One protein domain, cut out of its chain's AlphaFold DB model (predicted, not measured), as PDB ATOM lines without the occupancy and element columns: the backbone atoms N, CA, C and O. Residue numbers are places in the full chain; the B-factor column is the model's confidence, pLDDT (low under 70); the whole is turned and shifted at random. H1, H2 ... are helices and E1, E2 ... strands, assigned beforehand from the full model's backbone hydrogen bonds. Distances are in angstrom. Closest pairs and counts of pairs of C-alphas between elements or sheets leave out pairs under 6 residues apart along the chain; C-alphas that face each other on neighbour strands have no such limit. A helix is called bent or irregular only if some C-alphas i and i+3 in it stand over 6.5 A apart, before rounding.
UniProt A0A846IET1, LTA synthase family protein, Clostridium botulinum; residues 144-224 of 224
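This is residues 144 to 224 of the 224 residues of the protein "LTA synthase family protein" of Clostridium botulinum (UniProt A0A846IET1). A small two-stranded hairpin, E1 and E2, has the first part of the kinked helix H2, residues 202 to 209, packed on it; farther along, residues 213 to 220 stick out, and the short H3 ends this arm. Helix H1 is set apart from H2, and a long loop, residues 162 to 183, leads from H1 back to the hairpin. The printed part has 81 residues, with three named helices and two named strands in the order H1, E1, E2, H2, H3. The sheet, in the order E1, E2, is antiparallel, and the class is mixed, helices and strands. The whole is compact, with a radius of gyration of the C-alphas of 13.2 A and spans of 38 by 33 by 20 A.

The printed part begins at Ile 144. H1, residues 151 to 161, runs 15.8 A from C-alpha 151 at (27.686, -38.298, -10.150). It is irregular, but only just: C-alphas 152 and 155 are 6.6 A apart. E1, residues 184 to 188, is 13.3 A long, and E2, residues 192 to 196, is 12.5 A long. H2, residues 202 to 217, runs 23.6 A from C-alpha 202 at (18.514, -28.558, 3.434). It has a kink of 47 degrees near residue 209 and is irregular, with C-alphas 206 and 209 7.5 A apart. H3, residues 220 to 223, is 5.4 A long and ends with C-alpha 223 at (17.478, -56.428, 4.435).

E1 and E2 form a hairpin, antiparallel at 174 degrees between their directions. The C-alphas of residues 185 and 195 face each other at 4.3 A. N 188 and O 192, at 2.8 A, and N 194 and O 186, at 2.9 A, are within hydrogen-bond range. The closest C-alphas of E1 and H2 are those of Thr 187 and Val 205, 5.7 A apart; those of E2 and H2 are Ile 193 and Val 205, 7.2 A apart. H2 and H3 are close but not clearly touching, their closest C-alphas being those of Ile 215 and Phe 221 at 7.6 A. H1 is apart from E2, H2 and H3, and H3 is apart from E1 and E2. Of the O i to N i+4 pairs, 5 of 7 in H1 and 10 of 12 in H2 are within hydrogen-bond range; H3 is too short for such a pair.

The two C-alphas farthest apart are those of Ile 144 and His 223, at 39.6 A. The printed part has no cut and ends at Lys 224, the chain's last residue. The link from H1 to E1, 22 residues, is long; those from E1 to E2, E2 to H2 and H2 to H3 are tight. The mean pLDDT of the printed part is 93.6, and no printed residue is under 70.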
ATOM      1  N   ILE A 144      21.497 -27.183 -22.672       96.50
ATOM      2  CA  ILE A 144      22.423 -26.940 -21.563       96.50
ATOM      3  C   ILE A 144      21.644 -27.003 -20.247       96.50
ATOM      4  O   ILE A 144      20.677 -26.262 -20.038       96.50
ATOM      5  N   VAL A 145      22.067 -27.884 -19.339       95.31
ATOM      6  CA  VAL A 145      21.493 -28.005 -17.994       95.31
ATOM      7  C   VAL A 145      22.389 -27.276 -16.999       95.31
ATOM      8  O   VAL A 145      23.327 -27.839 -16.446       95.31
ATOM      9  N   ASN A 146      22.063 -26.013 -16.725       94.44
ATOM     10  CA  ASN A 146      22.762 -25.196 -15.729       94.44
ATOM     11  C   ASN A 146      22.277 -25.529 -14.306       94.44
ATOM     12  O   ASN A 146      21.581 -24.729 -13.672       94.44
ATOM     13  N   LYS A 147      22.579 -26.743 -13.827       94.50
ATOM     14  CA  LYS A 147      22.259 -27.212 -12.470       94.50
ATOM     15  C   LYS A 147      23.497 -27.768 -11.775       94.50
ATOM     16  O   LYS A 147      24.201 -28.600 -12.330       94.50
ATOM     17  N   THR A 148      23.707 -27.378 -10.523       95.25
ATOM     18  CA  THR A 148      24.732 -27.962  -9.653       95.25
ATOM     19  C   THR A 148      24.301 -29.361  -9.221       95.25
ATOM     20  O   THR A 148      23.441 -29.500  -8.351       95.25
ATOM     21  N   GLY A 149      24.868 -30.392  -9.843       94.94
ATOM     22  CA  GLY A 149      24.620 -31.807  -9.554       94.94
ATOM     23  C   GLY A 149      25.902 -32.574  -9.242       94.94
ATOM     24  O   GLY A 149      26.984 -31.994  -9.207       94.94
ATOM     25  N   GLY A 150      25.774 -33.878  -9.008       94.88
ATOM     26  CA  GLY A 150      26.916 -34.779  -8.823       94.88
ATOM     27  C   GLY A 150      26.702 -36.129  -9.499       94.88
ATOM     28  O   GLY A 150      25.622 -36.409 -10.011       94.88
ATOM     29  N   GLN A 151      27.714 -36.996  -9.465       96.31
ATOM     30  CA  GLN A 151      27.686 -38.298 -10.150       96.31
ATOM     31  C   GLN A 151      26.509 -39.195  -9.726       96.31
ATOM     32  O   GLN A 151      25.982 -39.940 -10.548       96.31
ATOM     33  N   ILE A 152      26.025 -39.078  -8.482       94.88
ATOM     34  CA  ILE A 152      24.843 -39.821  -8.002       94.88
ATOM     35  C   ILE A 152      23.567 -39.505  -8.797       94.88
ATOM     36  O   ILE A 152      22.636 -40.308  -8.821       94.88
ATOM     37  N   ASP A 153      23.526 -38.342  -9.453       96.88
ATOM     38  CA  ASP A 153      22.403 -37.879 -10.260       96.88
ATOM     39  C   ASP A 153      22.421 -38.484 -11.683       96.88
ATOM     40  O   ASP A 153      21.417 -38.402 -12.391       96.88
ATOM     41  N   ILE A 154      23.520 -39.127 -12.113       97.38
ATOM     42  CA  ILE A 154      23.661 -39.692 -13.469       97.38
ATOM     43  C   ILE A 154      22.668 -40.837 -13.681       97.38
ATOM     44  O   ILE A 154      21.854 -40.760 -14.597       97.38
ATOM     45  N   LEU A 155      22.676 -41.860 -12.817       96.50
ATOM     46  CA  LEU A 155      21.792 -43.029 -12.942       96.50
ATOM     47  C   LEU A 155      20.306 -42.646 -13.112       96.50
ATOM     48  O   LEU A 155      19.734 -43.007 -14.141       96.50
ATOM     49  N   PRO A 156      19.667 -41.894 -12.187       97.50
ATOM     50  CA  PRO A 156      18.262 -41.520 -12.356       97.50
ATOM     51  C   PRO A 156      18.020 -40.649 -13.589       97.50
ATOM     52  O   PRO A 156      16.968 -40.757 -14.209       97.50
ATOM     53  N   THR A 157      18.978 -39.800 -13.970       97.44
ATOM     54  CA  THR A 157      18.849 -38.969 -15.175       97.44
ATOM     55  C   THR A 157      18.834 -39.822 -16.441       97.44
ATOM     56  O   THR A 157      17.982 -39.604 -17.297       97.44
ATOM     57  N   ILE A 158      19.722 -40.815 -16.555       97.00
ATOM     58  CA  ILE A 158      19.757 -41.725 -17.706       97.00
ATOM     59  C   ILE A 158      18.516 -42.617 -17.738       97.00
ATOM     60  O   ILE A 158      17.889 -42.725 -18.789       97.00
ATOM     61  N   CYS A 159      18.099 -43.190 -16.603       97.06
ATOM     62  CA  CYS A 159      16.867 -43.983 -16.535       97.06
ATOM     63  C   CYS A 159      15.643 -43.177 -16.989       97.06
ATOM     64  O   CYS A 159      14.865 -43.659 -17.810       97.06
ATOM     65  N   TYR A 160      15.516 -41.931 -16.520       96.19
ATOM     66  CA  TYR A 160      14.452 -41.022 -16.939       96.19
ATOM     67  C   TYR A 160      14.483 -40.733 -18.447       96.19
ATOM     68  O   TYR A 160      13.445 -40.794 -19.102       96.19
ATOM     69  N   LEU A 161      15.659 -40.442 -19.016       95.06
ATOM     70  CA  LEU A 161      15.803 -40.158 -20.450       95.06
ATOM     71  C   LEU A 161      15.487 -41.375 -21.331       95.06
ATOM     72  O   LEU A 161      14.963 -41.205 -22.428       95.06
ATOM     73  N   LEU A 162      15.760 -42.586 -20.842       95.31
ATOM     74  CA  LEU A 162      15.421 -43.844 -21.515       95.31
ATOM     75  C   LEU A 162      13.943 -44.244 -21.358       95.31
ATOM     76  O   LEU A 162      13.531 -45.265 -21.904       95.31
ATOM     77  N   GLY A 163      13.143 -43.483 -20.603       95.25
ATOM     78  CA  GLY A 163      11.743 -43.819 -20.330       95.25
ATOM     79  C   GLY A 163      11.568 -45.040 -19.422       95.25
ATOM     80  O   GLY A 163      10.512 -45.670 -19.447       95.25
ATOM     81  N   ILE A 164      12.591 -45.391 -18.634       96.62
ATOM     82  CA  ILE A 164      12.484 -46.440 -17.617       96.62
ATOM     83  C   ILE A 164      11.524 -45.953 -16.531       96.62
ATOM     84  O   ILE A 164      11.628 -44.818 -16.061       96.62
ATOM     85  N   ASP A 165      10.602 -46.826 -16.136       96.38
ATOM     86  CA  ASP A 165       9.608 -46.533 -15.110       96.38
ATOM     87  C   ASP A 165      10.265 -46.137 -13.773       96.38
ATOM     88  O   ASP A 165      11.220 -46.783 -13.327       96.38
ATOM     89  N   ASP A 166       9.764 -45.068 -13.141       94.19
ATOM     90  CA  ASP A 166      10.343 -44.494 -11.916       94.19
ATOM     91  C   ASP A 166      10.433 -45.534 -10.793       94.19
ATOM     92  O   ASP A 166      11.472 -45.639 -10.134       94.19
ATOM     93  N   ASP A 167       9.421 -46.396 -10.642       94.81
ATOM     94  CA  ASP A 167       9.382 -47.400  -9.575       94.81
ATOM     95  C   ASP A 167      10.534 -48.414  -9.690       94.81
ATOM     96  O   ASP A 167      10.949 -49.002  -8.685       94.81
ATOM     97  N   SER A 168      11.115 -48.567 -10.887       94.25
ATOM     98  CA  SER A 168      12.234 -49.481 -11.144       94.25
ATOM     99  C   SER A 168      13.568 -49.003 -10.559       94.25
ATOM    100  O   SER A 168      14.434 -49.833 -10.282       94.25
ATOM    101  N   TYR A 169      13.766 -47.694 -10.362       93.75
ATOM    102  CA  TYR A 169      15.056 -47.147  -9.907       93.75
ATOM    103  C   TYR A 169      14.958 -46.145  -8.754       93.75
ATOM    104  O   TYR A 169      15.948 -45.924  -8.056       93.75
ATOM    105  N   ARG A 170      13.791 -45.552  -8.485       91.69
ATOM    106  CA  ARG A 170      13.628 -44.493  -7.472       91.69
ATOM    107  C   ARG A 170      14.133 -44.902  -6.090       91.69
ATOM    108  O   ARG A 170      14.676 -44.083  -5.355       91.69
ATOM    109  N   ASN A 171      13.970 -46.179  -5.756       90.56
ATOM    110  CA  ASN A 171      14.364 -46.755  -4.475       90.56
ATOM    111  C   ASN A 171      15.822 -47.236  -4.412       90.56
ATOM    112  O   ASN A 171      16.244 -47.653  -3.336       90.56
ATOM    113  N   SER A 172      16.573 -47.218  -5.518       90.12
ATOM    114  CA  SER A 172      17.971 -47.672  -5.590       90.12
ATOM    115  C   SER A 172      18.979 -46.531  -5.752       90.12
ATOM    116  O   SER A 172      20.183 -46.774  -5.756       90.12
ATOM    117  N   THR A 173      18.514 -45.281  -5.837       92.44
ATOM    118  CA  THR A 173      19.375 -44.100  -5.955       92.44
ATOM    119  C   THR A 173      19.069 -43.041  -4.897       92.44
ATOM    120  O   THR A 173      17.939 -42.883  -4.442       92.44
ATOM    121  N   MET A 174      20.099 -42.279  -4.526       92.19
ATOM    122  CA  MET A 174      19.987 -41.060  -3.715       92.19
ATOM    123  C   MET A 174      20.010 -39.783  -4.567       92.19
ATOM    124  O   MET A 174      19.823 -38.680  -4.050       92.19
ATOM    125  N   GLY A 175      20.277 -39.926  -5.865       93.44
ATOM    126  CA  GLY A 175      20.342 -38.821  -6.802       93.44
ATOM    127  C   GLY A 175      18.975 -38.309  -7.235       93.44
ATOM    128  O   GLY A 175      17.912 -38.765  -6.805       93.44
ATOM    129  N   ARG A 176      19.015 -37.332  -8.132       93.75
ATOM    130  CA  ARG A 176      17.850 -36.713  -8.762       93.75
ATOM    131  C   ARG A 176      18.004 -36.645 -10.273       93.75
ATOM    132  O   ARG A 176      19.105 -36.696 -10.802       93.75
ATOM    133  N   ILE A 177      16.887 -36.433 -10.953       96.69
ATOM    134  CA  ILE A 177      16.849 -36.252 -12.404       96.69
ATOM    135  C   ILE A 177      17.309 -34.823 -12.738       96.69
ATOM    136  O   ILE A 177      16.584 -33.857 -12.494       96.69
ATOM    137  N   LEU A 178      18.514 -34.661 -13.296       96.88
ATOM    138  CA  LEU A 178      19.122 -33.349 -13.576       96.88
ATOM    139  C   LEU A 178      18.320 -32.525 -14.586       96.88
ATOM    140  O   LEU A 178      18.212 -31.305 -14.456       96.88
ATOM    141  N   VAL A 179      17.712 -33.191 -15.569       94.94
ATOM    142  CA  VAL A 179      16.898 -32.544 -16.610       94.94
ATOM    143  C   VAL A 179      15.517 -32.100 -16.114       94.94
ATOM    144  O   VAL A 179      14.830 -31.365 -16.824       94.94
ATOM    145  N   ASN A 180      15.125 -32.512 -14.902       94.00
ATOM    146  CA  ASN A 180      13.824 -32.243 -14.296       94.00
ATOM    147  C   ASN A 180      13.956 -31.992 -12.782       94.00
ATOM    148  O   ASN A 180      13.468 -32.756 -11.948       94.00
ATOM    149  N   THR A 181      14.662 -30.924 -12.403       93.50
ATOM    150  CA  THR A 181      14.823 -30.571 -10.989       93.50
ATOM    151  C   THR A 181      14.918 -29.072 -10.719       93.50
ATOM    152  O   THR A 181      15.483 -28.286 -11.486       93.50
ATOM    153  N   ASN A 182      14.407 -28.687  -9.547       93.06
ATOM    154  CA  ASN A 182      14.538 -27.353  -8.970       93.06
ATOM    155  C   ASN A 182      15.665 -27.235  -7.930       93.06
ATOM    156  O   ASN A 182      15.944 -26.107  -7.501       93.06
ATOM    157  N   ARG A 183      16.301 -28.353  -7.545       94.06
ATOM    158  CA  ARG A 183      17.435 -28.383  -6.614       94.06
ATOM    159  C   ARG A 183      18.709 -27.987  -7.346       94.06
ATOM    160  O   ARG A 183      19.041 -28.565  -8.384       94.06
ATOM    161  N   ASN A 184      19.438 -27.032  -6.780       95.69
ATOM    162  CA  ASN A 184      20.686 -26.511  -7.336       95.69
ATOM    163  C   ASN A 184      21.848 -26.632  -6.344       95.69
ATOM    164  O   ASN A 184      22.667 -25.724  -6.241       95.69
ATOM    165  N   ALA A 185      21.871 -27.732  -5.594       95.38
ATOM    166  CA  ALA A 185      22.909 -28.039  -4.626       95.38
ATOM    167  C   ALA A 185      23.212 -29.542  -4.599       95.38
ATOM    168  O   ALA A 185      22.381 -30.372  -4.997       95.38
ATOM    169  N   ILE A 186      24.405 -29.877  -4.123       94.69
ATOM    170  CA  ILE A 186      24.892 -31.241  -3.926       94.69
ATOM    171  C   ILE A 186      25.838 -31.283  -2.725       94.69
ATOM    172  O   ILE A 186      26.473 -30.282  -2.396       94.69
ATOM    173  N   THR A 187      25.947 -32.452  -2.102       93.81
ATOM    174  CA  THR A 187      26.966 -32.733  -1.088       93.81
ATOM    175  C   THR A 187      28.059 -33.573  -1.716       93.81
ATOM    176  O   THR A 187      27.779 -34.637  -2.271       93.81
ATOM    177  N   ILE A 188      29.294 -33.094  -1.637       90.50
ATOM    178  CA  ILE A 188      30.485 -33.818  -2.079       90.50
ATOM    179  C   ILE A 188      31.206 -34.434  -0.870       90.50
ATOM    180  O   ILE A 188      30.768 -34.309   0.279       90.50
ATOM    181  N   LYS A 189      32.303 -35.154  -1.134       86.38
ATOM    182  CA  LYS A 189      33.122 -35.818  -0.108       86.38
ATOM    183  C   LYS A 189      33.427 -34.862   1.053       86.38
ATOM    184  O   LYS A 189      33.772 -33.716   0.814       86.38
ATOM    185  N   GLY A 190      33.327 -35.347   2.294       86.19
ATOM    186  CA  GLY A 190      33.634 -34.544   3.486       86.19
ATOM    187  C   GLY A 190      32.493 -33.640   3.966       86.19
ATOM    188  O   GLY A 190      32.749 -32.711   4.722       86.19
ATOM    189  N   ASN A 191      31.245 -33.903   3.554       89.00
ATOM    190  CA  ASN A 191      30.068 -33.077   3.871       89.00
ATOM    191  C   ASN A 191      30.142 -31.638   3.337       89.00
ATOM    192  O   ASN A 191      29.438 -30.756   3.827       89.00
ATOM    193  N   HIS A 192      30.965 -31.388   2.318       91.31
ATOM    194  CA  HIS A 192      31.013 -30.079   1.682       91.31
ATOM    195  C   HIS A 192      29.791 -29.902   0.782       91.31
ATOM    196  O   HIS A 192      29.534 -30.708  -0.113       91.31
ATOM    197  N   ILE A 193      29.026 -28.845   1.034       94.00
ATOM    198  CA  ILE A 193      27.834 -28.515   0.261       94.00
ATOM    199  C   ILE A 193      28.210 -27.489  -0.802       94.00
ATOM    200  O   ILE A 193      28.743 -26.429  -0.482       94.00
ATOM    201  N   ILE A 194      27.898 -27.796  -2.059       93.56
ATOM    202  CA  ILE A 194      28.158 -26.932  -3.212       93.56
ATOM    203  C   ILE A 194      26.828 -26.521  -3.841       93.56
ATOM    204  O   ILE A 194      25.945 -27.358  -4.039       93.56
ATOM    205  N   GLY A 195      26.702 -25.242  -4.201       93.75
ATOM    206  CA  GLY A 195      25.534 -24.680  -4.880       93.75
ATOM    207  C   GLY A 195      24.578 -23.916  -3.958       93.75
ATOM    208  O   GLY A 195      24.917 -23.547  -2.838       93.75
ATOM    209  N   ASN A 196      23.372 -23.643  -4.454       95.00
ATOM    210  CA  ASN A 196      22.349 -22.877  -3.742       95.00
ATOM    211  C   ASN A 196      21.344 -23.821  -3.064       95.00
ATOM    212  O   ASN A 196      20.521 -24.453  -3.740       95.00
ATOM    213  N   VAL A 197      21.422 -23.909  -1.735       95.19
ATOM    214  CA  VAL A 197      20.543 -24.739  -0.904       95.19
ATOM    215  C   VAL A 197      19.253 -23.983  -0.605       95.19
ATOM    216  O   VAL A 197      19.257 -22.945   0.053       95.19
ATOM    217  N   LYS A 198      18.124 -24.526  -1.061       94.69
ATOM    218  CA  LYS A 198      16.800 -24.051  -0.647       94.69
ATOM    219  C   LYS A 198      16.411 -24.700   0.684       94.69
ATOM    220  O   LYS A 198      16.806 -25.841   0.912       94.69
ATOM    221  N   PRO A 199      15.540 -24.070   1.494       94.06
ATOM    222  CA  PRO A 199      15.030 -24.687   2.724       94.06
ATOM    223  C   PRO A 199      14.422 -26.084   2.508       94.06
ATOM    224  O   PRO A 199      14.567 -26.965   3.345       94.06
ATOM    225  N   SER A 200      13.794 -26.324   1.350       92.69
ATOM    226  CA  SER A 200      13.236 -27.635   0.987       92.69
ATOM    227  C   SER A 200      14.283 -28.728   0.735       92.69
ATOM    228  O   SER A 200      13.938 -29.905   0.744       92.69
ATOM    229  N   ASP A 201      15.534 -28.352   0.464       92.69
ATOM    230  CA  ASP A 201      16.630 -29.266   0.127       92.69
ATOM    231  C   ASP A 201      17.614 -29.465   1.297       92.69
ATOM    232  O   ASP A 201      18.450 -30.365   1.242       92.69
ATOM    233  N   GLU A 202      17.525 -28.647   2.351       92.25
ATOM    234  CA  GLU A 202      18.514 -28.558   3.434       92.25
ATOM    235  C   GLU A 202      18.728 -29.890   4.158       92.25
ATOM    236  O   GLU A 202      19.864 -30.352   4.294       92.25
ATOM    237  N   GLU A 203      17.646 -30.557   4.565       91.25
ATOM    238  CA  GLU A 203      17.734 -31.857   5.233       91.25
ATOM    239  C   GLU A 203      18.360 -32.918   4.320       91.25
ATOM    240  O   GLU A 203      19.223 -33.683   4.749       91.25
ATOM    241  N   HIS A 204      17.954 -32.952   3.048       89.31
ATOM    242  CA  HIS A 204      18.459 -33.942   2.106       89.31
ATOM    243  C   HIS A 204      19.960 -33.768   1.876       89.31
ATOM    244  O   HIS A 204      20.713 -34.732   1.951       89.31
ATOM    245  N   VAL A 205      20.397 -32.539   1.599       92.69
ATOM    246  CA  VAL A 205      21.794 -32.231   1.288       92.69
ATOM    247  C   VAL A 205      22.668 -32.458   2.531       92.69
ATOM    248  O   VAL A 205      23.663 -33.176   2.452       92.69
ATOM    249  N   SER A 206      22.264 -31.972   3.705       92.88
ATOM    250  CA  SER A 206      23.047 -32.145   4.943       92.88
ATOM    251  C   SER A 206      23.195 -33.604   5.393       92.88
ATOM    252  O   SER A 206      24.248 -33.973   5.909       92.88
ATOM    253  N   LYS A 207      22.183 -34.455   5.170       93.12
ATOM    254  CA  LYS A 207      22.205 -35.868   5.590       93.12
ATOM    255  C   LYS A 207      22.660 -36.847   4.508       93.12
ATOM    256  O   LYS A 207      22.868 -38.018   4.819       93.12
ATOM    257  N   ALA A 208      22.810 -36.412   3.253       93.00
ATOM    258  CA  ALA A 208      23.078 -37.301   2.117       93.00
ATOM    259  C   ALA A 208      24.280 -38.228   2.351       93.00
ATOM    260  O   ALA A 208      24.188 -39.431   2.122       93.00
ATOM    261  N   TYR A 209      25.394 -37.692   2.846       91.44
ATOM    262  CA  TYR A 209      26.605 -38.482   3.064       91.44
ATOM    263  C   TYR A 209      26.427 -39.524   4.179       91.44
ATOM    264  O   TYR A 209      26.732 -40.696   3.979       91.44
ATOM    265  N   GLU A 210      25.862 -39.117   5.323       92.44
ATOM    266  CA  GLU A 210      25.585 -40.005   6.463       92.44
ATOM    267  C   GLU A 210      24.619 -41.134   6.073       92.44
ATOM    268  O   GLU A 210      24.820 -42.294   6.434       92.44
ATOM    269  N   ILE A 211      23.566 -40.809   5.319       93.00
ATOM    270  CA  ILE A 211      22.599 -41.799   4.832       93.00
ATOM    271  C   ILE A 211      23.282 -42.777   3.871       93.00
ATOM    272  O   ILE A 211      23.094 -43.984   4.015       93.00
ATOM    273  N   GLY A 212      24.096 -42.284   2.933       93.06
ATOM    274  CA  GLY A 212      24.845 -43.135   2.005       93.06
ATOM    275  C   GLY A 212      25.789 -44.088   2.738       93.06
ATOM    276  O   GLY A 212      25.815 -45.287   2.457       93.06
ATOM    277  N   GLU A 213      26.496 -43.588   3.750       93.62
ATOM    278  CA  GLU A 213      27.363 -44.396   4.603       93.62
ATOM    279  C   GLU A 213      26.582 -45.482   5.354       93.62
ATOM    280  O   GLU A 213      27.016 -46.636   5.385       93.62
ATOM    281  N   LYS A 214      25.411 -45.153   5.915       94.69
ATOM    282  CA  LYS A 214      24.536 -46.135   6.575       94.69
ATOM    283  C   LYS A 214      24.059 -47.207   5.603       94.69
ATOM    284  O   LYS A 214      24.208 -48.381   5.922       94.69
ATOM    285  N   ILE A 215      23.562 -46.828   4.422       94.25
ATOM    286  CA  ILE A 215      23.099 -47.774   3.390       94.25
ATOM    287  C   ILE A 215      24.180 -48.817   3.083       94.25
ATOM    288  O   ILE A 215      23.886 -50.014   3.052       94.25
ATOM    289  N   ILE A 216      25.429 -48.367   2.914       94.50
ATOM    290  CA  ILE A 216      26.579 -49.234   2.631       94.50
ATOM    291  C   ILE A 216      26.924 -50.096   3.851       94.50
ATOM    292  O   ILE A 216      26.973 -51.321   3.747       94.50
ATOM    293  N   LYS A 217      27.142 -49.483   5.022       96.62
ATOM    294  CA  LYS A 217      27.601 -50.184   6.235       96.62
ATOM    295  C   LYS A 217      26.604 -51.210   6.756       96.62
ATOM    296  O   LYS A 217      27.018 -52.205   7.342       96.62
ATOM    297  N   THR A 218      25.308 -50.974   6.572       96.12
ATOM    298  CA  THR A 218      24.262 -51.885   7.042       96.12
ATOM    299  C   THR A 218      23.803 -52.863   5.972       96.12
ATOM    300  O   THR A 218      22.860 -53.597   6.236       96.12
ATOM    301  N   ASN A 219      24.398 -52.860   4.773       94.62
ATOM    302  CA  ASN A 219      23.957 -53.695   3.654       94.62
ATOM    303  C   ASN A 219      22.443 -53.570   3.388       94.62
ATOM    304  O   ASN A 219      21.736 -54.565   3.235       94.62
ATOM    305  N   TYR A 220      21.931 -52.334   3.419       93.44
ATOM    306  CA  TYR A 220      20.497 -52.040   3.540       93.44
ATOM    307  C   TYR A 220      19.620 -52.790   2.526       93.44
ATOM    308  O   TYR A 220      18.576 -53.322   2.890       93.44
ATOM    309  N   PHE A 221      20.063 -52.888   1.271       90.56
ATOM    310  CA  PHE A 221      19.296 -53.532   0.202       90.56
ATOM    311  C   PHE A 221      19.124 -55.048   0.366       90.56
ATOM    312  O   PHE A 221      18.166 -55.591  -0.171       90.56
ATOM    313  N   ASN A 222      19.980 -55.721   1.139       92.50
ATOM    314  CA  ASN A 222      19.814 -57.145   1.450       92.50
ATOM    315  C   ASN A 222      18.841 -57.402   2.611       92.50
ATOM    316  O   ASN A 222      18.531 -58.555   2.906       92.50
ATOM    317  N   HIS A 223      18.385 -56.349   3.289       87.12
ATOM    318  CA  HIS A 223      17.478 -56.428   4.435       87.12
ATOM    319  C   HIS A 223      16.104 -55.793   4.164       87.12
ATOM    320  O   HIS A 223      15.308 -55.672   5.096       87.12
ATOM    321  N   LYS A 224      15.844 -55.372   2.921       73.12
ATOM    322  CA  LYS A 224      14.582 -54.771   2.474       73.12
ATOM    323  C   LYS A 224      13.627 -55.818   1.902       73.12
ATOM    324  O   LYS A 224      14.118 -56.794   1.298       73.12
TER     325      LYS A 224